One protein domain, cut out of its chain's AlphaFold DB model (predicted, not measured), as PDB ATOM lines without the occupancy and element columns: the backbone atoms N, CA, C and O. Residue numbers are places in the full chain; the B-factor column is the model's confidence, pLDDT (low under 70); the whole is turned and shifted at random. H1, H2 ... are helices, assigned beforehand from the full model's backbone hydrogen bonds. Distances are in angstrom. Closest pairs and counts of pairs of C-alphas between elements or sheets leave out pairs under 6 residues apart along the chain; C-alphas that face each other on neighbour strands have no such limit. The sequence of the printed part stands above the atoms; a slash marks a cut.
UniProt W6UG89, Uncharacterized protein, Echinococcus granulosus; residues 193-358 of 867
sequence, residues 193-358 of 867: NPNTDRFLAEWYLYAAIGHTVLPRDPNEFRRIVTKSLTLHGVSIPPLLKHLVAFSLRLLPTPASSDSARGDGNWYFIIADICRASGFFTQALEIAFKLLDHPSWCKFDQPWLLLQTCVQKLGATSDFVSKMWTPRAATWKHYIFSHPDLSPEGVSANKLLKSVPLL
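What this domain is: This is residues 193 to 358 of the 867 residues of an uncharacterized protein of Echinococcus granulosus (UniProt W6UG89). The chain winds back and forth between two rows of helices, H2, H4, H6 and H9 in one and H1, H3, H5, H7 and H8 in the other, which stand side by side and make one all-helix body. One row is H2, H4, H6 and H9; the other begins with H1, H3 and H5, and H7 and H8 continue it toward the far end, where H8 sits at the margin. The printed part has 166 residues, with nine named helices in the order H1 to H9 and no named strand. It is compact, with a radius of gyration of the C-alphas of 16.0 A and spans of 47 by 35 by 27 A.

Where its parts are: H1, residues 194 to 208, begins at C-alpha 194 at (101.829, 122.030, 143.239) and is 21.3 A long. H2 is residues 218 to 228, and H3, residues 238 to 250, is 18.7 A long. H4 is residues 266 to 276, with C-alpha 266 at (109.315, 113.734, 153.934). H5 is residues 280 to 291, 16.1 A long, and H6 is residues 300 to 313, 20.1 A long. H7 is residues 318 to 324 and H8 is residues 328 to 334. H9, residues 343 to 352, ends at C-alpha 352 at (129.703, 111.254, 139.367).

How they stand to each other: H4 and H5 are the hub, touching four helices each. With H6 they form an up and down bundle, in which each helix runs against the one before it. The helical hairpin H4 and H5 has a shallow tilt of 31 degrees, its closest C-alphas being those of Ala 271 and Ala 283, 4.3 A apart. H5 and H6 form another hairpin, closest at the C-alphas of Phe 280 and Cys 309, 5.4 A. H2 touches H4 at a steep tilt of 39 degrees, closest at the C-alphas of Arg 222 and Ile 269, 6.5 A. H3 touches H5 with residues 244 to 248 alone, closest at the C-alphas of Leu 248 and Ile 286, 6.4 A. H1 touches H3, opposite ways at 30 degrees, closest at the C-alphas of Asp 197 and His 242, 4.9 A. H6 touches H9, the same way at 26 degrees, closest at the C-alphas of Asp 300 and Glu 344, 5.5 A. H7 only just touches H5, with 3 pairs of C-alphas within 8 A, the closest being those of Glu 285 and Met 323, 7.6 A. H8 touches no helix and meets H7 only through their link. Every O i to N i+4 pair is within hydrogen-bond range in H1 to H7 and H9; in H8 it is 2 of 3.

The domain as a whole: The two C-alphas farthest apart, those of Thr 212 and Leu 358, are 48.2 A apart. The printed part has no cut. The link from H3 to H4, residues 251 to 265, is long. The mean pLDDT of the printed part is 79.7, and 33 residues are under 70, among them 247 to 264.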
ATOM      1  N   ASN A 193      99.892 123.899 139.263       59.34
ATOM      2  CA  ASN A 193      99.834 124.213 140.697       59.34
ATOM      3  C   ASN A 193     100.374 123.008 141.504       59.34
ATOM      4  O   ASN A 193      99.873 121.903 141.311       59.34
ATOM      5  N   PRO A 194     101.378 123.143 142.394       55.03
ATOM      6  CA  PRO A 194     101.829 122.030 143.239       55.03
ATOM      7  C   PRO A 194     100.740 121.494 144.181       55.03
ATOM      8  O   PRO A 194     100.764 120.314 144.523       55.03
ATOM      9  N   ASN A 195      99.762 122.315 144.575       61.25
ATOM     10  CA  ASN A 195      98.715 121.887 145.501       61.25
ATOM     11  C   ASN A 195      97.747 120.850 144.897       61.25
ATOM     12  O   ASN A 195      97.114 120.122 145.654       61.25
ATOM     13  N   THR A 196      97.669 120.696 143.570       70.25
ATOM     14  CA  THR A 196      96.837 119.644 142.950       70.25
ATOM     15  C   THR A 196      97.407 118.249 143.213       70.25
ATOM     16  O   THR A 196      96.699 117.379 143.718       70.25
ATOM     17  N   ASP A 197      98.710 118.062 142.981       71.88
ATOM     18  CA  ASP A 197      99.435 116.846 143.368       71.88
ATOM     19  C   ASP A 197      99.398 116.631 144.890       71.88
ATOM     20  O   ASP A 197      99.259 115.497 145.344       71.88
ATOM     21  N   ARG A 198      99.455 117.710 145.687       73.94
ATOM     22  CA  ARG A 198      99.318 117.633 147.149       73.94
ATOM     23  C   ARG A 198      97.973 117.048 147.573       73.94
ATOM     24  O   ARG A 198      97.960 116.082 148.328       73.94
ATOM     25  N   PHE A 199      96.856 117.616 147.116       76.19
ATOM     26  CA  PHE A 199      95.527 117.183 147.552       76.19
ATOM     27  C   PHE A 199      95.208 115.763 147.073       76.19
ATOM     28  O   PHE A 199      94.648 114.982 147.837       76.19
ATOM     29  N   LEU A 200      95.633 115.384 145.861       81.38
ATOM     30  CA  LEU A 200      95.516 114.002 145.382       81.38
ATOM     31  C   LEU A 200      96.384 113.034 146.204       81.38
ATOM     32  O   LEU A 200      95.932 111.939 146.535       81.38
ATOM     33  N   ALA A 201      97.602 113.424 146.597       80.25
ATOM     34  CA  ALA A 201      98.436 112.616 147.487       80.25
ATOM     35  C   ALA A 201      97.836 112.485 148.901       80.25
ATOM     36  O   ALA A 201      97.797 111.378 149.432       80.25
ATOM     37  N   GLU A 202      97.330 113.570 149.497       78.94
ATOM     38  CA  GLU A 202      96.622 113.540 150.788       78.94
ATOM     39  C   GLU A 202      95.366 112.652 150.713       78.94
ATOM     40  O   GLU A 202      95.128 111.858 151.622       78.94
ATOM     41  N   TRP A 203      94.618 112.701 149.603       86.12
ATOM     42  CA  TRP A 203      93.451 111.848 149.358       86.12
ATOM     43  C   TRP A 203      93.811 110.360 149.256       86.12
ATOM     44  O   TRP A 203      93.284 109.547 150.018       86.12
ATOM     45  N   TYR A 204      94.759 109.984 148.387       82.81
ATOM     46  CA  TYR A 204      95.173 108.581 148.258       82.81
ATOM     47  C   TYR A 204      95.801 108.046 149.556       82.81
ATOM     48  O   TYR A 204      95.671 106.859 149.856       82.81
ATOM     49  N   LEU A 205      96.461 108.905 150.340       80.19
ATOM     50  CA  LEU A 205      97.006 108.557 151.651       80.19
ATOM     51  C   LEU A 205      95.890 108.291 152.672       80.19
ATOM     52  O   LEU A 205      95.981 107.315 153.412       80.19
ATOM     53  N   TYR A 206      94.837 109.115 152.676       80.62
ATOM     54  CA  TYR A 206      93.657 108.978 153.534       80.62
ATOM     55  C   TYR A 206      92.841 107.709 153.214       80.62
ATOM     56  O   TYR A 206      92.497 106.944 154.117       80.62
ATOM     57  N   ALA A 207      92.619 107.414 151.930       82.19
ATOM     58  CA  ALA A 207      91.998 106.161 151.496       82.19
ATOM     59  C   ALA A 207      92.846 104.933 151.895       82.19
ATOM     60  O   ALA A 207      92.333 103.954 152.441       82.19
ATOM     61  N   ALA A 208      94.173 104.995 151.724       76.94
ATOM     62  CA  ALA A 208      95.085 103.894 152.056       76.94
ATOM     63  C   ALA A 208      95.165 103.543 153.559       76.94
ATOM     64  O   ALA A 208      95.617 102.447 153.910       76.94
ATOM     65  N   ILE A 209      94.732 104.445 154.446       78.56
ATOM     66  CA  ILE A 209      94.634 104.209 155.898       78.56
ATOM     67  C   ILE A 209      93.215 103.891 156.374       78.56
ATOM     68  O   ILE A 209      92.985 103.844 157.584       78.56
ATOM     69  N   GLY A 210      92.277 103.645 155.453       74.75
ATOM     70  CA  GLY A 210      90.881 103.364 155.786       74.75
ATOM     71  C   GLY A 210      90.227 104.543 156.500       74.75
ATOM     72  O   GLY A 210      89.650 104.358 157.566       74.75
ATOM     73  N   HIS A 211      90.408 105.746 155.946       69.50
ATOM     74  CA  HIS A 211      89.749 106.983 156.379       69.50
ATOM     75  C   HIS A 211      90.065 107.412 157.832       69.50
ATOM     76  O   HIS A 211      89.322 108.138 158.492       69.50
ATOM     77  N   THR A 212      91.230 106.997 158.340       68.44
ATOM     78  CA  THR A 212      91.761 107.417 159.648       68.44
ATOM     79  C   THR A 212      92.602 108.703 159.553       68.44
ATOM     80  O   THR A 212      92.772 109.285 158.485       68.44
ATOM     81  N   VAL A 213      93.094 109.219 160.687       68.81
ATOM     82  CA  VAL A 213      93.814 110.506 160.738       68.81
ATOM     83  C   VAL A 213      95.132 110.438 159.956       68.81
ATOM     84  O   VAL A 213      95.943 109.542 160.185       68.81
ATOM     85  N   LEU A 214      95.369 111.420 159.076       70.88
ATOM     86  CA  LEU A 214      96.617 111.537 158.313       70.88
ATOM     87  C   LEU A 214      97.858 111.568 159.234       70.88
ATOM     88  O   LEU A 214      97.846 112.268 160.255       70.88
ATOM     89  N   PRO A 215      98.941 110.855 158.872       68.38
ATOM     90  CA  PRO A 215     100.122 110.727 159.716       68.38
ATOM     91  C   PRO A 215     100.853 112.056 159.893       68.38
ATOM     92  O   PRO A 215     101.079 112.788 158.930       68.38
ATOM     93  N   ARG A 216     101.270 112.335 161.131       68.50
ATOM     94  CA  ARG A 216     102.094 113.508 161.486       68.50
ATOM     95  C   ARG A 216     103.550 113.157 161.781       68.50
ATOM     96  O   ARG A 216     104.416 114.010 161.638       68.50
ATOM     97  N   ASP A 217     103.819 111.916 162.183       77.19
ATOM     98  CA  ASP A 217     105.177 111.403 162.368       77.19
ATOM     99  C   ASP A 217     105.736 110.866 161.030       77.19
ATOM    100  O   ASP A 217     105.056 110.082 160.352       77.19
ATOM    101  N   PRO A 218     106.978 111.222 160.646       76.12
ATOM    102  CA  PRO A 218     107.591 110.733 159.412       76.12
ATOM    103  C   PRO A 218     107.771 109.204 159.356       76.12
ATOM    104  O   PRO A 218     107.726 108.622 158.268       76.12
ATOM    105  N   ASN A 219     107.943 108.521 160.495       81.12
ATOM    106  CA  ASN A 219     108.083 107.058 160.534       81.12
ATOM    107  C   ASN A 219     106.738 106.360 160.293       81.12
ATOM    108  O   ASN A 219     106.668 105.350 159.590       81.12
ATOM    109  N   GLU A 220     105.655 106.918 160.825       80.62
ATOM    110  CA  GLU A 220     104.297 106.468 160.575       80.62
ATOM    111  C   GLU A 220     103.882 106.706 159.119       80.62
ATOM    112  O   GLU A 220     103.370 105.782 158.484       80.62
ATOM    113  N   PHE A 221     104.183 107.875 158.547       82.44
ATOM    114  CA  PHE A 221     104.008 108.119 157.112       82.44
ATOM    115  C   PHE A 221     104.781 107.098 156.270       82.44
ATOM    116  O   PHE A 221     104.196 106.437 155.411       82.44
ATOM    117  N   ARG A 222     106.069 106.878 156.574       84.88
ATOM    118  CA  ARG A 222     106.903 105.854 155.926       84.88
ATOM    119  C   ARG A 222     106.259 104.465 156.003       84.88
ATOM    120  O   ARG A 222     106.185 103.772 154.988       84.88
ATOM    121  N   ARG A 223     105.762 104.064 157.179       84.44
ATOM    122  CA  ARG A 223     105.053 102.792 157.426       84.44
ATOM    123  C   ARG A 223     103.777 102.678 156.587       84.44
ATOM    124  O   ARG A 223     103.538 101.629 155.991       84.44
ATOM    125  N   ILE A 224     102.966 103.732 156.549       81.25
ATOM    126  CA  ILE A 224     101.697 103.782 155.816       81.25
ATOM    127  C   ILE A 224     101.936 103.708 154.313       81.25
ATOM    128  O   ILE A 224     101.398 102.809 153.670       81.25
ATOM    129  N   VAL A 225     102.770 104.594 153.759       82.31
ATOM    130  CA  VAL A 225     103.039 104.626 152.317       82.31
ATOM    131  C   VAL A 225     103.630 103.285 151.882       82.31
ATOM    132  O   VAL A 225     103.109 102.674 150.955       82.31
ATOM    133  N   THR A 226     104.605 102.736 152.615       84.31
ATOM    134  CA  THR A 226     105.166 101.405 152.308       84.31
ATOM    135  C   THR A 226     104.105 100.295 152.331       84.31
ATOM    136  O   THR A 226     104.127  99.424 151.467       84.31
ATOM    137  N   LYS A 227     103.141 100.326 153.267       80.69
ATOM    138  CA  LYS A 227     102.026  99.357 153.322       80.69
ATOM    139  C   LYS A 227     101.012  99.553 152.183       80.69
ATOM    140  O   LYS A 227     100.435  98.575 151.718       80.69
ATOM    141  N   SER A 228     100.783 100.793 151.751       71.31
ATOM    142  CA  SER A 228      99.814 101.143 150.698       71.31
ATOM    143  C   SER A 228     100.240 100.717 149.289       71.31
ATOM    144  O   SER A 228      99.406 100.635 148.390       71.31
ATOM    145  N   LEU A 229     101.532 100.438 149.088       73.62
ATOM    146  CA  LEU A 229     102.103 100.065 147.797       73.62
ATOM    147  C   LEU A 229     101.800  98.600 147.461       73.62
ATOM    148  O   LEU A 229     102.659  97.721 147.543       73.62
ATOM    149  N   THR A 230     100.571  98.342 147.020       58.75
ATOM    150  CA  THR A 230     100.211  97.112 146.311       58.75
ATOM    151  C   THR A 230     100.943  97.072 144.967       58.75
ATOM    152  O   THR A 230     100.529  97.673 143.978       58.75
ATOM    153  N   LEU A 231     102.084  96.374 144.932       56.94
ATOM    154  CA  LEU A 231     102.941  96.223 143.749       56.94
ATOM    155  C   LEU A 231     102.293  95.293 142.703       56.94
ATOM    156  O   LEU A 231     102.707  94.153 142.490       56.94
ATOM    157  N   HIS A 232     101.242  95.791 142.053       46.03
ATOM    158  CA  HIS A 232     100.470  95.117 141.009       46.03
ATOM    159  C   HIS A 232     100.641  95.817 139.653       46.03
ATOM    160  O   HIS A 232      99.675  96.211 139.006       46.03
ATOM    161  N   GLY A 233     101.892  95.979 139.217       52.59
ATOM    162  CA  GLY A 233     102.218  96.533 137.905       52.59
ATOM    163  C   GLY A 233     103.666  96.999 137.781       52.59
ATOM    164  O   GLY A 233     104.428  96.978 138.744       52.59
ATOM    165  N   VAL A 234     104.027  97.440 136.574       60.31
ATOM    166  CA  VAL A 234     105.316  98.094 136.261       60.31
ATOM    167  C   VAL A 234     105.235  99.620 136.482       60.31
ATOM    168  O   VAL A 234     106.248 100.311 136.546       60.31
ATOM    169  N   SER A 235     104.021 100.159 136.609       74.06
ATOM    170  CA  SER A 235     103.726 101.579 136.808       74.06
ATOM    171  C   SER A 235     103.833 102.019 138.270       74.06
ATOM    172  O   SER A 235     103.400 101.304 139.173       74.06
ATOM    173  N   ILE A 236     104.306 103.247 138.488       79.62
ATOM    174  CA  ILE A 236     104.286 103.916 139.793       79.62
ATOM    175  C   ILE A 236     102.835 104.079 140.314       79.62
ATOM    176  O   ILE A 236     101.998 104.620 139.585       79.62
ATOM    177  N   PRO A 237     102.496 103.618 141.540       84.56
ATOM    178  CA  PRO A 237     101.134 103.732 142.073       84.56
ATOM    179  C   PRO A 237     100.676 105.190 142.268       84.56
ATOM    180  O   PRO A 237     101.527 106.045 142.529       84.56
ATOM    181  N   PRO A 238      99.361 105.500 142.204       85.81
ATOM    182  CA  PRO A 238      98.855 106.879 142.199       85.81
ATOM    183  C   PRO A 238      99.345 107.743 143.367       85.81
ATOM    184  O   PRO A 238      99.846 108.842 143.138       85.81
ATOM    185  N   LEU A 239      99.314 107.223 144.600       85.62
ATOM    186  CA  LEU A 239      99.855 107.920 145.774       85.62
ATOM    187  C   LEU A 239     101.321 108.330 145.573       85.62
ATOM    188  O   LEU A 239     101.679 109.490 145.754       85.62
ATOM    189  N   LEU A 240     102.172 107.389 145.153       85.44
ATOM    190  CA  LEU A 240     103.602 107.640 144.983       85.44
ATOM    191  C   LEU A 240     103.883 108.551 143.781       85.44
ATOM    192  O   LEU A 240     104.772 109.393 143.857       85.44
ATOM    193  N   LYS A 241     103.088 108.450 142.708       88.75
ATOM    194  CA  LYS A 241     103.128 109.353 141.547       88.75
ATOM    195  C   LYS A 241     102.911 110.807 141.975       88.75
ATOM    196  O   LYS A 241     103.721 111.661 141.627       88.75
ATOM    197  N   HIS A 242     101.853 111.078 142.740       83.50
ATOM    198  CA  HIS A 242     101.520 112.434 143.178       83.50
ATOM    199  C   HIS A 242     102.478 112.946 144.268       83.50
ATOM    200  O   HIS A 242     102.931 114.085 144.183       83.50
ATOM    201  N   LEU A 243     102.923 112.092 145.201       81.25
ATOM    202  CA  LEU A 243     103.994 112.433 146.152       81.25
ATOM    203  C   LEU A 243     105.308 112.817 145.446       81.25
ATOM    204  O   LEU A 243     105.944 113.802 145.825       81.25
ATOM    205  N   VAL A 244     105.715 112.084 144.403       81.12
ATOM    206  CA  VAL A 244     106.897 112.417 143.588       81.12
ATOM    207  C   VAL A 244     106.685 113.727 142.829       81.12
ATOM    208  O   VAL A 244     107.543 114.605 142.896       81.12
ATOM    209  N   ALA A 245     105.551 113.899 142.146       76.81
ATOM    210  CA  ALA A 245     105.264 115.109 141.378       76.81
ATOM    211  C   ALA A 245     105.242 116.369 142.266       76.81
ATOM    212  O   ALA A 245     105.870 117.371 141.924       76.81
ATOM    213  N   PHE A 246     104.631 116.287 143.451       73.31
ATOM    214  CA  PHE A 246     104.670 117.326 144.483       73.31
ATOM    215  C   PHE A 246     106.106 117.635 144.943       73.31
ATOM    216  O   PHE A 246     106.536 118.791 144.909       73.31
ATOM    217  N   SER A 247     106.883 116.597 145.281       69.62
ATOM    218  CA  SER A 247     108.298 116.722 145.677       69.62
ATOM    219  C   SER A 247     109.125 117.461 144.622       69.62
ATOM    220  O   SER A 247     109.902 118.361 144.935       69.62
ATOM    221  N   LEU A 248     108.938 117.124 143.346       67.12
ATOM    222  CA  LEU A 248     109.694 117.722 142.250       67.12
ATOM    223  C   LEU A 248     109.271 119.163 141.925       67.12
ATOM    224  O   LEU A 248     110.046 119.866 141.275       67.12
ATOM    225  N   ARG A 249     108.108 119.637 142.391       62.47
ATOM    226  CA  ARG A 249     107.636 121.020 142.184       62.47
ATOM    227  C   ARG A 249     108.102 122.011 143.256       62.47
ATOM    228  O   ARG A 249     108.276 123.178 142.925       62.47
ATOM    229  N   LEU A 250     108.308 121.575 144.504       53.28
ATOM    230  CA  LEU A 250     108.626 122.473 145.633       53.28
ATOM    231  C   LEU A 250     110.115 122.556 146.019       53.28
ATOM    232  O   LEU A 250     110.503 123.458 146.759       53.28
ATOM    233  N   LEU A 251     110.952 121.629 145.549       54.53
ATOM    234  CA  LEU A 251     112.376 121.558 145.899       54.53
ATOM    235  C   LEU A 251     113.257 122.458 145.004       54.53
ATOM    236  O   LEU A 251     113.011 122.503 143.789       54.53
ATOM    237  N   PRO A 252     114.317 123.098 145.554       49.47
ATOM    238  CA  PRO A 252     115.071 122.662 146.746       49.47
ATOM    239  C   PRO A 252     114.654 123.317 148.081       49.47
ATOM    240  O   PRO A 252     114.843 124.516 148.274       49.47
ATOM    241  N   THR A 253     114.176 122.524 149.050       54.97
ATOM    242  CA  THR A 253     114.036 122.972 150.449       54.97
ATOM    243  C   THR A 253     115.347 122.792 151.220       54.97
ATOM    244  O   THR A 253     116.085 121.832 150.955       54.97
ATOM    245  N   PRO A 254     115.623 123.633 152.232       62.53
ATOM    246  CA  PRO A 254     116.691 123.363 153.185       62.53
ATOM    247  C   PRO A 254     116.459 122.045 153.935       62.53
ATOM    248  O   PRO A 254     115.344 121.531 154.030       62.53
ATOM    249  N   ALA A 255     117.544 121.512 154.481       63.53
ATOM    250  CA  ALA A 255     117.509 120.449 155.470       63.53
ATOM    251  C   ALA A 255     117.324 121.073 156.857       63.53
ATOM    252  O   ALA A 255     118.071 121.989 157.209       63.53
ATOM    253  N   SER A 256     116.374 120.563 157.640       64.25
ATOM    254  CA  SER A 256     116.200 120.963 159.041       64.25
ATOM    255  C   SER A 256     117.449 120.655 159.879       64.25
ATOM    256  O   SER A 256     118.229 119.744 159.578       64.25
ATOM    257  N   SER A 257     117.640 121.443 160.934       56.31
ATOM    258  CA  SER A 257     118.704 121.299 161.927       56.31
ATOM    259  C   SER A 257     118.632 119.996 162.728       56.31
ATOM    260  O   SER A 257     119.672 119.527 163.192       56.31
ATOM    261  N   ASP A 258     117.440 119.412 162.863       54.88
ATOM    262  CA  ASP A 258     117.113 118.534 163.992       54.88
ATOM    263  C   ASP A 258     117.221 117.036 163.667       54.88
ATOM    264  O   ASP A 258     117.429 116.208 164.557       54.88
ATOM    265  N   SER A 259     117.163 116.656 162.385       58.84
ATOM    266  CA  SER A 259     117.506 115.289 161.977       58.84
ATOM    267  C   SER A 259     119.023 115.133 161.917       58.84
ATOM    268  O   SER A 259     119.690 115.739 161.083       58.84
ATOM    269  N   ALA A 260     119.570 114.227 162.729       60.16
ATOM    270  CA  ALA A 260     120.999 113.908 162.736       60.16
ATOM    271  C   ALA A 260     121.518 113.252 161.433       60.16
ATOM    272  O   ALA A 260     122.723 113.039 161.301       60.16
ATOM    273  N   ARG A 261     120.634 112.880 160.491       62.47
ATOM    274  CA  ARG A 261     120.969 112.116 159.269       62.47
ATOM    275  C   ARG A 261     120.233 112.556 157.995       62.47
ATOM    276  O   ARG A 261     120.498 111.993 156.934       62.47
ATOM    277  N   GLY A 262     119.324 113.528 158.080       62.88
ATOM    278  CA  GLY A 262     118.429 113.938 156.988       62.88
ATOM    279  C   GLY A 262     117.295 112.942 156.681       62.88
ATOM    280  O   GLY A 262     116.563 113.121 155.711       62.88
ATOM    281  N   ASP A 263     117.142 111.893 157.492       68.25
ATOM    282  CA  ASP A 263     116.297 110.716 157.246       68.25
ATOM    283  C   ASP A 263     114.818 110.880 157.636       68.25
ATOM    284  O   ASP A 263     113.955 110.200 157.072       68.25
ATOM    285  N   GLY A 264     114.527 111.802 158.557       69.12
ATOM    286  CA  GLY A 264     113.172 112.176 158.977       69.12
ATOM    287  C   GLY A 264     112.442 113.133 158.024       69.12
ATOM    288  O   GLY A 264     111.283 113.455 158.260       69.12
ATOM    289  N   ASN A 265     113.087 113.604 156.952       76.75
ATOM    290  CA  ASN A 265     112.460 114.529 156.012       76.75
ATOM    291  C   ASN A 265     111.570 113.797 154.990       76.75
ATOM    292  O   ASN A 265     111.991 112.837 154.342       76.75
ATOM    293  N   TRP A 266     110.353 114.306 154.798       74.38
ATOM    294  CA  TRP A 266     109.315 113.734 153.934       74.38
ATOM    295  C   TRP A 266     109.779 113.477 152.492       74.38
ATOM    296  O   TRP A 266     109.502 112.411 151.947       74.38
ATOM    297  N   TYR A 267     110.546 114.391 151.893       78.06
ATOM    298  CA  TYR A 267     111.049 114.238 150.525       78.06
ATOM    299  C   TYR A 267     112.111 113.136 150.415       78.06
ATOM    300  O   TYR A 267     112.087 112.345 149.469       78.06
ATOM    301  N   PHE A 268     113.000 113.021 151.410       83.19
ATOM    302  CA  PHE A 268     113.933 111.896 151.492       83.19
ATOM    303  C   PHE A 268     113.186 110.565 151.676       83.19
ATOM    304  O   PHE A 268     113.511 109.583 151.011       83.19
ATOM    305  N   ILE A 269     112.150 110.531 152.520       84.06
ATOM    306  CA  ILE A 269     111.319 109.336 152.741       84.06
ATOM    307  C   ILE A 269     110.627 108.898 151.443       84.06
ATOM    308  O   ILE A 269     110.673 107.716 151.109       84.06
ATOM    309  N   ILE A 270     110.045 109.827 150.679       84.88
ATOM    310  CA  ILE A 270     109.422 109.544 149.373       84.88
ATOM    311  C   ILE A 270     110.453 108.957 148.396       84.88
ATOM    312  O   ILE A 270     110.180 107.946 147.747       84.88
ATOM    313  N   ALA A 271     111.651 109.540 148.320       87.88
ATOM    314  CA  ALA A 271     112.710 109.076 147.425       87.88
ATOM    315  C   ALA A 271     113.297 107.708 147.833       87.88
ATOM    316  O   ALA A 271     113.559 106.862 146.977       87.88
ATOM    317  N   ASP A 272     113.452 107.449 149.132       90.31
ATOM    318  CA  ASP A 272     113.899 106.158 149.662       90.31
ATOM    319  C   ASP A 272     112.840 105.054 149.485       90.31
ATOM    320  O   ASP A 272     113.183 103.911 149.177       90.31
ATOM    321  N   ILE A 273     111.551 105.396 149.577       88.44
ATOM    322  CA  ILE A 273     110.446 104.501 149.204       88.44
ATOM    323  C   ILE A 273     110.473 104.211 147.697       88.44
ATOM    324  O   ILE A 273     110.400 103.047 147.309       88.44
ATOM    325  N   CYS A 274     110.677 105.221 146.842       90.06
ATOM    326  CA  CYS A 274     110.859 105.008 145.402       90.06
ATOM    327  C   CYS A 274     112.027 104.044 145.122       90.06
ATOM    328  O   CYS A 274     111.857 103.073 144.384       90.06
ATOM    329  N   ARG A 275     113.182 104.240 145.776       92.38
ATOM    330  CA  ARG A 275     114.346 103.336 145.711       92.38
ATOM    331  C   ARG A 275     113.997 101.916 146.176       92.38
ATOM    332  O   ARG A 275     114.416 100.955 145.534       92.38
ATOM    333  N   ALA A 276     113.259 101.765 147.275       89.44
ATOM    334  CA  ALA A 276     112.860 100.463 147.814       89.44
ATOM    335  C   ALA A 276     111.882  99.708 146.893       89.44
ATOM    336  O   ALA A 276     111.983  98.490 146.770       89.44
ATOM    337  N   SER A 277     110.990 100.425 146.205       86.31
ATOM    338  CA  SER A 277     110.040  99.872 145.228       86.31
ATOM    339  C   SER A 277     110.591  99.741 143.800       86.31
ATOM    340  O   SER A 277     109.868  99.299 142.914       86.31
ATOM    341  N   GLY A 278     111.857 100.099 143.553       87.94
ATOM    342  CA  GLY A 278     112.510  99.975 142.240       87.94
ATOM    343  C   GLY A 278     112.307 101.155 141.278       87.94
ATOM    344  O   GLY A 278     112.823 101.126 140.161       87.94
ATOM    345  N   PHE A 279     111.629 102.220 141.708       90.00
ATOM    346  CA  PHE A 279     111.424 103.472 140.966       90.00
ATOM    347  C   PHE A 279     112.680 104.367 141.035       90.00
ATOM    348  O   PHE A 279     112.674 105.476 141.575       90.00
ATOM    349  N   PHE A 280     113.804 103.843 140.532       91.50
ATOM    350  CA  PHE A 280     115.131 104.449 140.690       91.50
ATOM    351  C   PHE A 280     115.296 105.796 139.974       91.50
ATOM    352  O   PHE A 280     116.097 106.608 140.431       91.50
ATOM    353  N   THR A 281     114.564 106.064 138.886       92.06
ATOM    354  CA  THR A 281     114.619 107.365 138.193       92.06
ATOM    355  C   THR A 281     114.002 108.467 139.051       92.06
ATOM    356  O   THR A 281     114.675 109.453 139.334       92.06
ATOM    357  N   GLN A 282     112.794 108.251 139.582       91.56
ATOM    358  CA  GLN A 282     112.122 109.198 140.480       91.56
ATOM    359  C   GLN A 282     112.911 109.409 141.781       91.56
ATOM    360  O   GLN A 282     113.062 110.539 142.249       91.56
ATOM    361  N   ALA A 283     113.476 108.332 142.338       92.00
ATOM    362  CA  ALA A 283     114.362 108.409 143.497       92.00
ATOM    363  C   ALA A 283     115.614 109.266 143.221       92.00
ATOM    364  O   ALA A 283     116.010 110.065 144.071       92.00
ATOM    365  N   LEU A 284     116.216 109.134 142.032       93.94
ATOM    366  CA  LEU A 284     117.389 109.911 141.627       93.94
ATOM    367  C   LEU A 284     117.051 111.386 141.355       93.94
ATOM    368  O   LEU A 284     117.837 112.256 141.723       93.94
ATOM    369  N   GLU A 285     115.891 111.685 140.762       90.75
ATOM    370  CA  GLU A 285     115.430 113.064 140.539       90.75
ATOM    371  C   GLU A 285     115.261 113.833 141.852       90.75
ATOM    372  O   GLU A 285     115.786 114.941 141.987       90.75
ATOM    373  N   ILE A 286     114.598 113.228 142.844       84.44
ATOM    374  CA  ILE A 286     114.435 113.846 144.166       84.44
ATOM    375  C   ILE A 286     115.790 113.937 144.885       84.44
ATOM    376  O   ILE A 286     116.097 114.980 145.457       84.44
ATOM    377  N   ALA A 287     116.642 112.905 144.813       90.00
ATOM    378  CA  ALA A 287     117.973 112.942 145.425       90.00
ATOM    379  C   ALA A 287     118.850 114.077 144.865       90.00
ATOM    380  O   ALA A 287     119.477 114.798 145.640       90.00
ATOM    381  N   PHE A 288     118.851 114.287 143.542       86.62
ATOM    382  CA  PHE A 288     119.513 115.441 142.925       86.62
ATOM    383  C   PHE A 288     118.901 116.769 143.400       86.62
ATOM    384  O   PHE A 288     119.649 117.650 143.807       86.62
ATOM    385  N   LYS A 289     117.566 116.904 143.417       81.19
ATOM    386  CA  LYS A 289     116.894 118.144 143.851       81.19
ATOM    387  C   LYS A 289     117.080 118.495 145.330       81.19
ATOM    388  O   LYS A 289     117.035 119.674 145.667       81.19
ATOM    389  N   LEU A 290     117.284 117.513 146.208       75.62
ATOM    390  CA  LEU A 290     117.668 117.759 147.602       75.62
ATOM    391  C   LEU A 290     119.119 118.253 147.672       75.62
ATOM    392  O   LEU A 290     119.397 119.305 148.240       75.62
ATOM    393  N   LEU A 291     120.038 117.530 147.028       82.31
ATOM    394  CA  LEU A 291     121.474 117.829 147.038       82.31
ATOM    395  C   LEU A 291     121.865 119.106 146.270       82.31
ATOM    396  O   LEU A 291     122.960 119.621 146.479       82.31
ATOM    397  N   ASP A 292     120.969 119.662 145.448       77.69
ATOM    398  CA  ASP A 292     121.110 121.006 144.874       77.69
ATOM    399  C   ASP A 292     121.128 122.122 145.944       77.69
ATOM    400  O   ASP A 292     121.633 123.211 145.669       77.69
ATOM    401  N   HIS A 293     120.618 121.881 147.163       73.50
ATOM    402  CA  HIS A 293     120.684 122.844 148.267       73.50
ATOM    403  C   HIS A 293     121.833 122.518 149.253       73.50
ATOM    404  O   HIS A 293     121.813 121.455 149.883       73.50
ATOM    405  N   PRO A 294     122.809 123.429 149.479       72.69
ATOM    406  CA  PRO A 294     124.037 123.127 150.230       72.69
ATOM    407  C   PRO A 294     123.858 122.565 151.649       72.69
ATOM    408  O   PRO A 294     124.713 121.811 152.110       72.69
ATOM    409  N   SER A 295     122.743 122.849 152.333       76.75
ATOM    410  CA  SER A 295     122.449 122.290 153.668       76.75
ATOM    411  C   SER A 295     122.474 120.759 153.729       76.75
ATOM    412  O   SER A 295     122.662 120.201 154.808       76.75
ATOM    413  N   TRP A 296     122.254 120.078 152.598       76.88
ATOM    414  CA  TRP A 296     122.230 118.619 152.524       76.88
ATOM    415  C   TRP A 296     123.624 117.981 152.418       76.88
ATOM    416  O   TRP A 296     123.749 116.782 152.654       76.88
ATOM    417  N   CYS A 297     124.686 118.756 152.145       82.25
ATOM    418  CA  CYS A 297     126.043 118.226 151.932       82.25
ATOM    419  C   CYS A 297     126.584 117.409 153.117       82.25
ATOM    420  O   CYS A 297     127.372 116.486 152.903       82.25
ATOM    421  N   LYS A 298     126.147 117.743 154.338       83.25
ATOM    422  CA  LYS A 298     126.577 117.142 155.609       83.25
ATOM    423  C   LYS A 298     125.852 115.848 155.998       83.25
ATOM    424  O   LYS A 298     126.157 115.292 157.047       83.25
ATOM    425  N   PHE A 299     124.882 115.389 155.204       86.38
ATOM    426  CA  PHE A 299     124.052 114.229 155.531       86.38
ATOM    427  C   PHE A 299     124.326 113.049 154.598       86.38
ATOM    428  O   PHE A 299     124.169 113.148 153.383       86.38
ATOM    429  N   ASP A 300     124.677 111.901 155.174       89.38
ATOM    430  CA  ASP A 300     125.111 110.719 154.418       89.38
ATOM    431  C   ASP A 300     123.976 110.075 153.607       89.38
ATOM    432  O   ASP A 300     124.200 109.508 152.538       89.38
ATOM    433  N   GLN A 301     122.735 110.147 154.103       89.25
ATOM    434  CA  GLN A 301     121.613 109.386 153.549       89.25
ATOM    435  C   GLN A 301     121.209 109.824 152.123       89.25
ATOM    436  O   GLN A 301     121.116 108.947 151.258       89.25
ATOM    437  N   PRO A 302     121.060 111.128 151.797       89.50
ATOM    438  CA  PRO A 302     120.908 111.581 150.409       89.50
ATOM    439  C   PRO A 302     122.055 111.143 149.482       89.50
ATOM    440  O   PRO A 302     121.808 110.750 148.339       89.50
ATOM    441  N   TRP A 303     123.303 111.145 149.967       93.00
ATOM    442  CA  TRP A 303     124.463 110.710 149.181       93.00
ATOM    443  C   TRP A 303     124.465 109.202 148.911       93.00
ATOM    444  O   TRP A 303     124.827 108.777 147.811       93.00
ATOM    445  N   LEU A 304     124.056 108.379 149.879       92.94
ATOM    446  CA  LEU A 304     123.893 106.928 149.720       92.94
ATOM    447  C   LEU A 304     122.732 106.589 148.778       92.94
ATOM    448  O   LEU A 304     122.861 105.700 147.931       92.94
ATOM    449  N   LEU A 305     121.624 107.326 148.879       92.81
ATOM    450  CA  LEU A 305     120.472 107.227 147.984       92.81
ATOM    451  C   LEU A 305     120.867 107.533 146.529       92.81
ATOM    452  O   LEU A 305     120.603 106.712 145.647       92.81
ATOM    453  N   LEU A 306     121.562 108.653 146.290       95.19
ATOM    454  CA  LEU A 306     122.076 109.023 144.966       95.19
ATOM    455  C   LEU A 306     123.024 107.949 144.422       95.19
ATOM    456  O   LEU A 306     122.826 107.474 143.303       95.19
ATOM    457  N   GLN A 307     124.016 107.518 145.210       95.12
ATOM    458  CA  GLN A 307     124.966 106.478 144.792       95.12
ATOM    459  C   GLN A 307     124.255 105.169 144.434       95.12
ATOM    460  O   GLN A 307     124.548 104.583 143.392       95.12
ATOM    461  N   THR A 308     123.281 104.741 145.241       94.75
ATOM    462  CA  THR A 308     122.499 103.524 144.982       94.75
ATOM    463  C   THR A 308     121.710 103.633 143.678       94.75
ATOM    464  O   THR A 308     121.709 102.693 142.884       94.75
ATOM    465  N   CYS A 309     121.063 104.772 143.413       95.38
ATOM    466  CA  CYS A 309     120.274 104.945 142.192       95.38
ATOM    467  C   CYS A 309     121.159 105.055 140.940       95.38
ATOM    468  O   CYS A 309     120.851 104.418 139.935       95.38
ATOM    469  N   VAL A 310     122.300 105.753 141.006       94.25
ATOM    470  CA  VAL A 310     123.286 105.801 139.905       94.25
ATOM    471  C   VAL A 310     123.876 104.413 139.620       94.25
ATOM    472  O   VAL A 310     124.004 104.029 138.461       94.25
ATOM    473  N   GLN A 311     124.175 103.613 140.650       93.50
ATOM    474  CA  GLN A 311     124.637 102.230 140.476       93.50
ATOM    475  C   GLN A 311     123.560 101.307 139.880       93.50
ATOM    476  O   GLN A 311     123.899 100.369 139.162       93.50
ATOM    477  N   LYS A 312     122.272 101.552 140.163       94.00
ATOM    478  CA  LYS A 312     121.149 100.745 139.651       94.00
ATOM    479  C   LYS A 312     120.703 101.124 138.240       94.00
ATOM    480  O   LYS A 312     120.314 100.234 137.491       94.00
ATOM    481  N   LEU A 313     120.775 102.404 137.879       91.88
ATOM    482  CA  LEU A 313     120.480 102.898 136.528       91.88
ATOM    483  C   LEU A 313     121.682 102.779 135.578       91.88
ATOM    484  O   LEU A 313     121.496 102.762 134.366       91.88
ATOM    485  N   GLY A 314     122.895 102.675 136.129       91.06
ATOM    486  CA  GLY A 314     124.157 102.653 135.395       91.06
ATOM    487  C   GLY A 314     124.728 104.059 135.201       91.06
ATOM    488  O   GLY A 314     124.043 104.963 134.727       91.06
ATOM    489  N   ALA A 315     126.012 104.246 135.521       87.50
ATOM    490  CA  ALA A 315     126.691 105.539 135.375       87.50
ATOM    491  C   ALA A 315     126.787 106.022 133.912       87.50
ATOM    492  O   ALA A 315     126.948 107.211 133.677       87.50
ATOM    493  N   THR A 316     126.654 105.118 132.937       85.94
ATOM    494  CA  THR A 316     126.637 105.410 131.493       85.94
ATOM    495  C   THR A 316     125.226 105.589 130.920       85.94
ATOM    496  O   THR A 316     125.064 105.577 129.706       85.94
ATOM    497  N   SER A 317     124.190 105.680 131.760       90.25
ATOM    498  CA  SER A 317     122.808 105.864 131.309       90.25
ATOM    499  C   SER A 317     122.537 107.319 130.940       90.25
ATOM    500  O   SER A 317     122.732 108.204 131.773       90.25
ATOM    501  N   ASP A 318     122.001 107.560 129.739       88.50
ATOM    502  CA  ASP A 318     121.619 108.891 129.240       88.50
ATOM    503  C   ASP A 318     120.787 109.692 130.245       88.50
ATOM    504  O   ASP A 318     120.918 110.908 130.334       88.50
ATOM    505  N   PHE A 319     119.936 109.023 131.027       88.44
ATOM    506  CA  PHE A 319     119.133 109.657 132.070       88.44
ATOM    507  C   PHE A 319     120.002 110.233 133.201       88.44
ATOM    508  O   PHE A 319     119.803 111.370 133.632       88.44
ATOM    509  N   VAL A 320     121.003 109.471 133.653       88.94
ATOM    510  CA  VAL A 320     121.964 109.916 134.671       88.94
ATOM    511  C   VAL A 320     122.838 111.038 134.103       88.94
ATOM    512  O   VAL A 320     123.016 112.057 134.768       88.94
ATOM    513  N   SER A 321     123.294 110.910 132.854       85.31
ATOM    514  CA  SER A 321     124.062 111.941 132.143       85.31
ATOM    515  C   SER A 321     123.272 113.247 131.978       85.31
ATOM    516  O   SER A 321     123.803 114.317 132.274       85.31
ATOM    517  N   LYS A 322     121.985 113.186 131.596       87.19
ATOM    518  CA  LYS A 322     121.076 114.350 131.502       87.19
ATOM    519  C   LYS A 322     120.887 115.048 132.848       87.19
ATOM    520  O   LYS A 322     120.914 116.272 132.906       87.19
ATOM    521  N   MET A 323     120.740 114.288 133.932       81.06
ATOM    522  CA  MET A 323     120.578 114.847 135.279       81.06
ATOM    523  C   MET A 323     121.878 115.419 135.860       81.06
ATOM    524  O   MET A 323     121.834 116.400 136.609       81.06
ATOM    525  N   TRP A 324     123.029 114.838 135.514       87.62
ATOM    526  CA  TRP A 324     124.337 115.251 136.021       87.62
ATOM    527  C   TRP A 324     124.960 116.421 135.250       87.62
ATOM    528  O   TRP A 324     125.494 117.337 135.872       87.62
ATOM    529  N   THR A 325     124.860 116.440 133.918       82.12
ATOM    530  CA  THR A 325     125.502 117.453 133.053       82.12
ATOM    531  C   THR A 325     125.261 118.911 133.500       82.12
ATOM    532  O   THR A 325     126.255 119.615 133.696       82.12
ATOM    533  N   PRO A 326     124.023 119.385 133.774       77.31
ATOM    534  CA  PRO A 326     123.795 120.766 134.226       77.31
ATOM    535  C   PRO A 326     124.318 121.058 135.645       77.31
ATOM    536  O   PRO A 326     124.477 122.218 136.023       77.31
ATOM    537  N   ARG A 327     124.604 120.021 136.444       80.12
ATOM    538  CA  ARG A 327     125.105 120.123 137.825       80.12
ATOM    539  C   ARG A 327     126.626 120.025 137.919       80.12
ATOM    540  O   ARG A 327     127.208 120.514 138.884       80.12
ATOM    541  N   ALA A 328     127.288 119.440 136.922       80.25
ATOM    542  CA  ALA A 328     128.710 119.106 136.976       80.25
ATOM    543  C   ALA A 328     129.634 120.306 137.266       80.25
ATOM    544  O   ALA A 328     130.618 120.173 137.999       80.25
ATOM    545  N   ALA A 329     129.302 121.487 136.734       69.88
ATOM    546  CA  ALA A 329     130.021 122.725 137.023       69.88
ATOM    547  C   ALA A 329     129.636 123.316 138.393       69.88
ATOM    548  O   ALA A 329     130.505 123.563 139.227       69.88
ATOM    549  N   THR A 330     128.344 123.522 138.659       72.56
ATOM    550  CA  THR A 330     127.861 124.193 139.879       72.56
ATOM    551  C   THR A 330     128.160 123.390 141.143       72.56
ATOM    552  O   THR A 330     128.703 123.942 142.103       72.56
ATOM    553  N   TRP A 331     127.926 122.075 141.144       82.19
ATOM    554  CA  TRP A 331     128.219 121.220 142.297       82.19
ATOM    555  C   TRP A 331     129.713 121.195 142.633       82.19
ATOM    556  O   TRP A 331     130.073 121.220 143.807       82.19
ATOM    557  N   LYS A 332     130.604 121.239 141.634       75.88
ATOM    558  CA  LYS A 332     132.058 121.358 141.853       75.88
ATOM    559  C   LYS A 332     132.443 122.644 142.602       75.88
ATOM    560  O   LYS A 332     133.431 122.630 143.331       75.88
ATOM    561  N   HIS A 333     131.686 123.730 142.425       68.62
ATOM    562  CA  HIS A 333     131.981 125.042 143.010       68.62
ATOM    563  C   HIS A 333     131.254 125.335 144.331       68.62
ATOM    564  O   HIS A 333     131.814 126.077 145.140       68.62
ATOM    565  N   TYR A 334     130.080 124.742 144.586       71.62
ATOM    566  CA  TYR A 334     129.246 125.062 145.764       71.62
ATOM    567  C   TYR A 334     128.899 123.879 146.686       71.62
ATOM    568  O   TYR A 334     128.587 124.101 147.852       71.62
ATOM    569  N   ILE A 335     128.942 122.639 146.186       78.12
ATOM    570  CA  ILE A 335     128.484 121.435 146.908       78.12
ATOM    571  C   ILE A 335     129.691 120.587 147.332       78.12
ATOM    572  O   ILE A 335     129.930 120.350 148.511       78.12
ATOM    573  N   PHE A 336     130.534 120.202 146.375       83.94
ATOM    574  CA  PHE A 336     131.753 119.422 146.607       83.94
ATOM    575  C   PHE A 336     132.931 120.227 147.173       83.94
ATOM    576  O   PHE A 336     133.969 119.651 147.495       83.94
ATOM    577  N   SER A 337     132.784 121.546 147.251       77.06
ATOM    578  CA  SER A 337     133.703 122.487 147.896       77.06
ATOM    579  C   SER A 337     133.317 122.796 149.349       77.06
ATOM    580  O   SER A 337     134.079 123.469 150.042       77.06
ATOM    581  N   HIS A 338     132.140 122.343 149.800       79.69
ATOM    582  CA  HIS A 338     131.609 122.657 151.122       79.69
ATOM    583  C   HIS A 338     132.488 122.030 152.223       79.69
ATOM    584  O   HIS A 338     132.832 120.851 152.105       79.69
ATOM    585  N   PRO A 339     132.855 122.764 153.295       79.62
ATOM    586  CA  PRO A 339     133.734 122.235 154.342       79.62
ATOM    587  C   PRO A 339     133.122 121.022 155.053       79.62
ATOM    588  O   PRO A 339     133.817 120.043 155.305       79.62
ATOM    589  N   ASP A 340     131.808 121.056 155.290       84.06
ATOM    590  CA  ASP A 340     131.054 119.986 155.953       84.06
ATOM    591  C   ASP A 340     130.558 118.894 154.979       84.06
ATOM    592  O   ASP A 340     129.512 118.291 155.207       84.06
ATOM    593  N   LEU A 341     131.236 118.668 153.845       86.56
ATOM    594  CA  LEU A 341     130.867 117.599 152.910       86.56
ATOM    595  C   LEU A 341     131.100 116.219 153.550       86.56
ATOM    596  O   LEU A 341     132.224 115.879 153.919       86.56
ATOM    597  N   SER A 342     130.045 115.406 153.628       89.19
ATOM    598  CA  SER A 342     130.107 114.080 154.254       89.19
ATOM    599  C   SER A 342     131.010 113.086 153.484       89.19
ATOM    600  O   SER A 342     131.241 113.261 152.276       89.19
ATOM    601  N   PRO A 343     131.538 112.026 154.136       90.81
ATOM    602  CA  PRO A 343     132.387 111.018 153.485       90.81
ATOM    603  C   PRO A 343     131.702 110.356 152.280       90.81
ATOM    604  O   PRO A 343     132.321 110.118 151.238       90.81
ATOM    605  N   GLU A 344     130.398 110.127 152.387       91.44
ATOM    606  CA  GLU A 344     129.531 109.604 151.342       91.44
ATOM    607  C   GLU A 344     129.378 110.610 150.194       91.44
ATOM    608  O   GLU A 344     129.350 110.197 149.035       91.44
ATOM    609  N   GLY A 345     129.393 111.918 150.470       89.62
ATOM    610  CA  GLY A 345     129.482 112.971 149.453       89.62
ATOM    611  C   GLY A 345     130.820 112.978 148.708       89.62
ATOM    612  O   GLY A 345     130.859 113.119 147.481       89.62
ATOM    613  N   VAL A 346     131.931 112.714 149.406       91.00
ATOM    614  CA  VAL A 346     133.252 112.503 148.780       91.00
ATOM    615  C   VAL A 346     133.267 111.231 147.915       91.00
ATOM    616  O   VAL A 346     133.918 111.205 146.867       91.00
ATOM    617  N   SER A 347     132.531 110.186 148.305       93.62
ATOM    618  CA  SER A 347     132.330 108.977 147.491       93.62
ATOM    619  C   SER A 347     131.466 109.255 146.252       93.62
ATOM    620  O   SER A 347     131.875 108.948 145.130       93.62
ATOM    621  N   ALA A 348     130.328 109.935 146.417       92.12
ATOM    622  CA  ALA A 348     129.434 110.331 145.329       92.12
ATOM    623  C   ALA A 348     130.144 111.203 144.276       92.12
ATOM    624  O   ALA A 348     129.973 110.984 143.080       92.12
ATOM    625  N   ASN A 349     131.015 112.121 144.702       93.06
ATOM    626  CA  ASN A 349     131.873 112.929 143.831       93.06
ATOM    627  C   ASN A 349     132.786 112.063 142.932       93.06
ATOM    628  O   ASN A 349     132.945 112.352 141.745       93.06
ATOM    629  N   LYS A 350     133.349 110.961 143.453       92.38
ATOM    630  CA  LYS A 350     134.144 110.008 142.651       92.38
ATOM    631  C   LYS A 350     133.280 109.251 141.638       92.38
ATOM    632  O   LYS A 350     133.709 109.081 140.502       92.38
ATOM    633  N   LEU A 351     132.072 108.838 142.026       91.00
ATOM    634  CA  LEU A 351     131.129 108.139 141.145       91.00
ATOM    635  C   LEU A 351     130.625 109.050 140.013       91.00
ATOM    636  O   LEU A 351     130.688 108.675 138.846       91.00
ATOM    637  N   LEU A 352     130.204 110.273 140.336       90.69
ATOM    638  CA  LEU A 352     129.703 111.254 139.367       90.69
ATOM    639  C   LEU A 352     130.794 111.730 138.388       90.69
ATOM    640  O   LEU A 352     130.495 112.050 137.245       90.69
ATOM    641  N   LYS A 353     132.079 111.670 138.766       90.06
ATOM    642  CA  LYS A 353     133.209 111.861 137.832       90.06
ATOM    643  C   LYS A 353     133.365 110.760 136.775       90.06
ATOM    644  O   LYS A 353     134.098 110.977 135.818       90.06
ATOM    645  N   SER A 354     132.716 109.603 136.940       89.00
ATOM    646  CA  SER A 354     132.655 108.541 135.917       89.00
ATOM    647  C   SER A 354     131.366 108.539 135.087       89.00
ATOM    648  O   SER A 354     131.243 107.733 134.168       89.00
ATOM    649  N   VAL A 355     130.417 109.436 135.382       89.50
ATOM    650  CA  VAL A 355     129.233 109.648 134.540       89.50
ATOM    651  C   VAL A 355     129.651 110.488 133.327       89.50
ATOM    652  O   VAL A 355     130.244 111.553 133.529       89.50
ATOM    653  N   PRO A 356     129.358 110.063 132.082       86.31
ATOM    654  CA  PRO A 356     129.604 110.880 130.903       86.31
ATOM    655  C   PRO A 356     128.859 112.215 130.996       86.31
ATOM    656  O   PRO A 356     127.670 112.258 131.310       86.31
ATOM    657  N   LEU A 357     129.553 113.307 130.688       84.19
ATOM    658  CA  LEU A 357     128.877 114.554 130.347       84.19
ATOM    659  C   LEU A 357     128.366 114.422 128.916       84.19
ATOM    660  O   LEU A 357     129.062 113.864 128.066       84.19
ATOM    661  N   LEU A 358     127.163 114.923 128.653       78.81
ATOM    662  CA  LEU A 358     126.690 115.037 127.279       78.81
ATOM    663  C   LEU A 358     127.530 116.100 126.570       78.81
ATOM    664  O   LEU A 358     127.695 117.206 127.089       78.81
TER     665      LEU A 358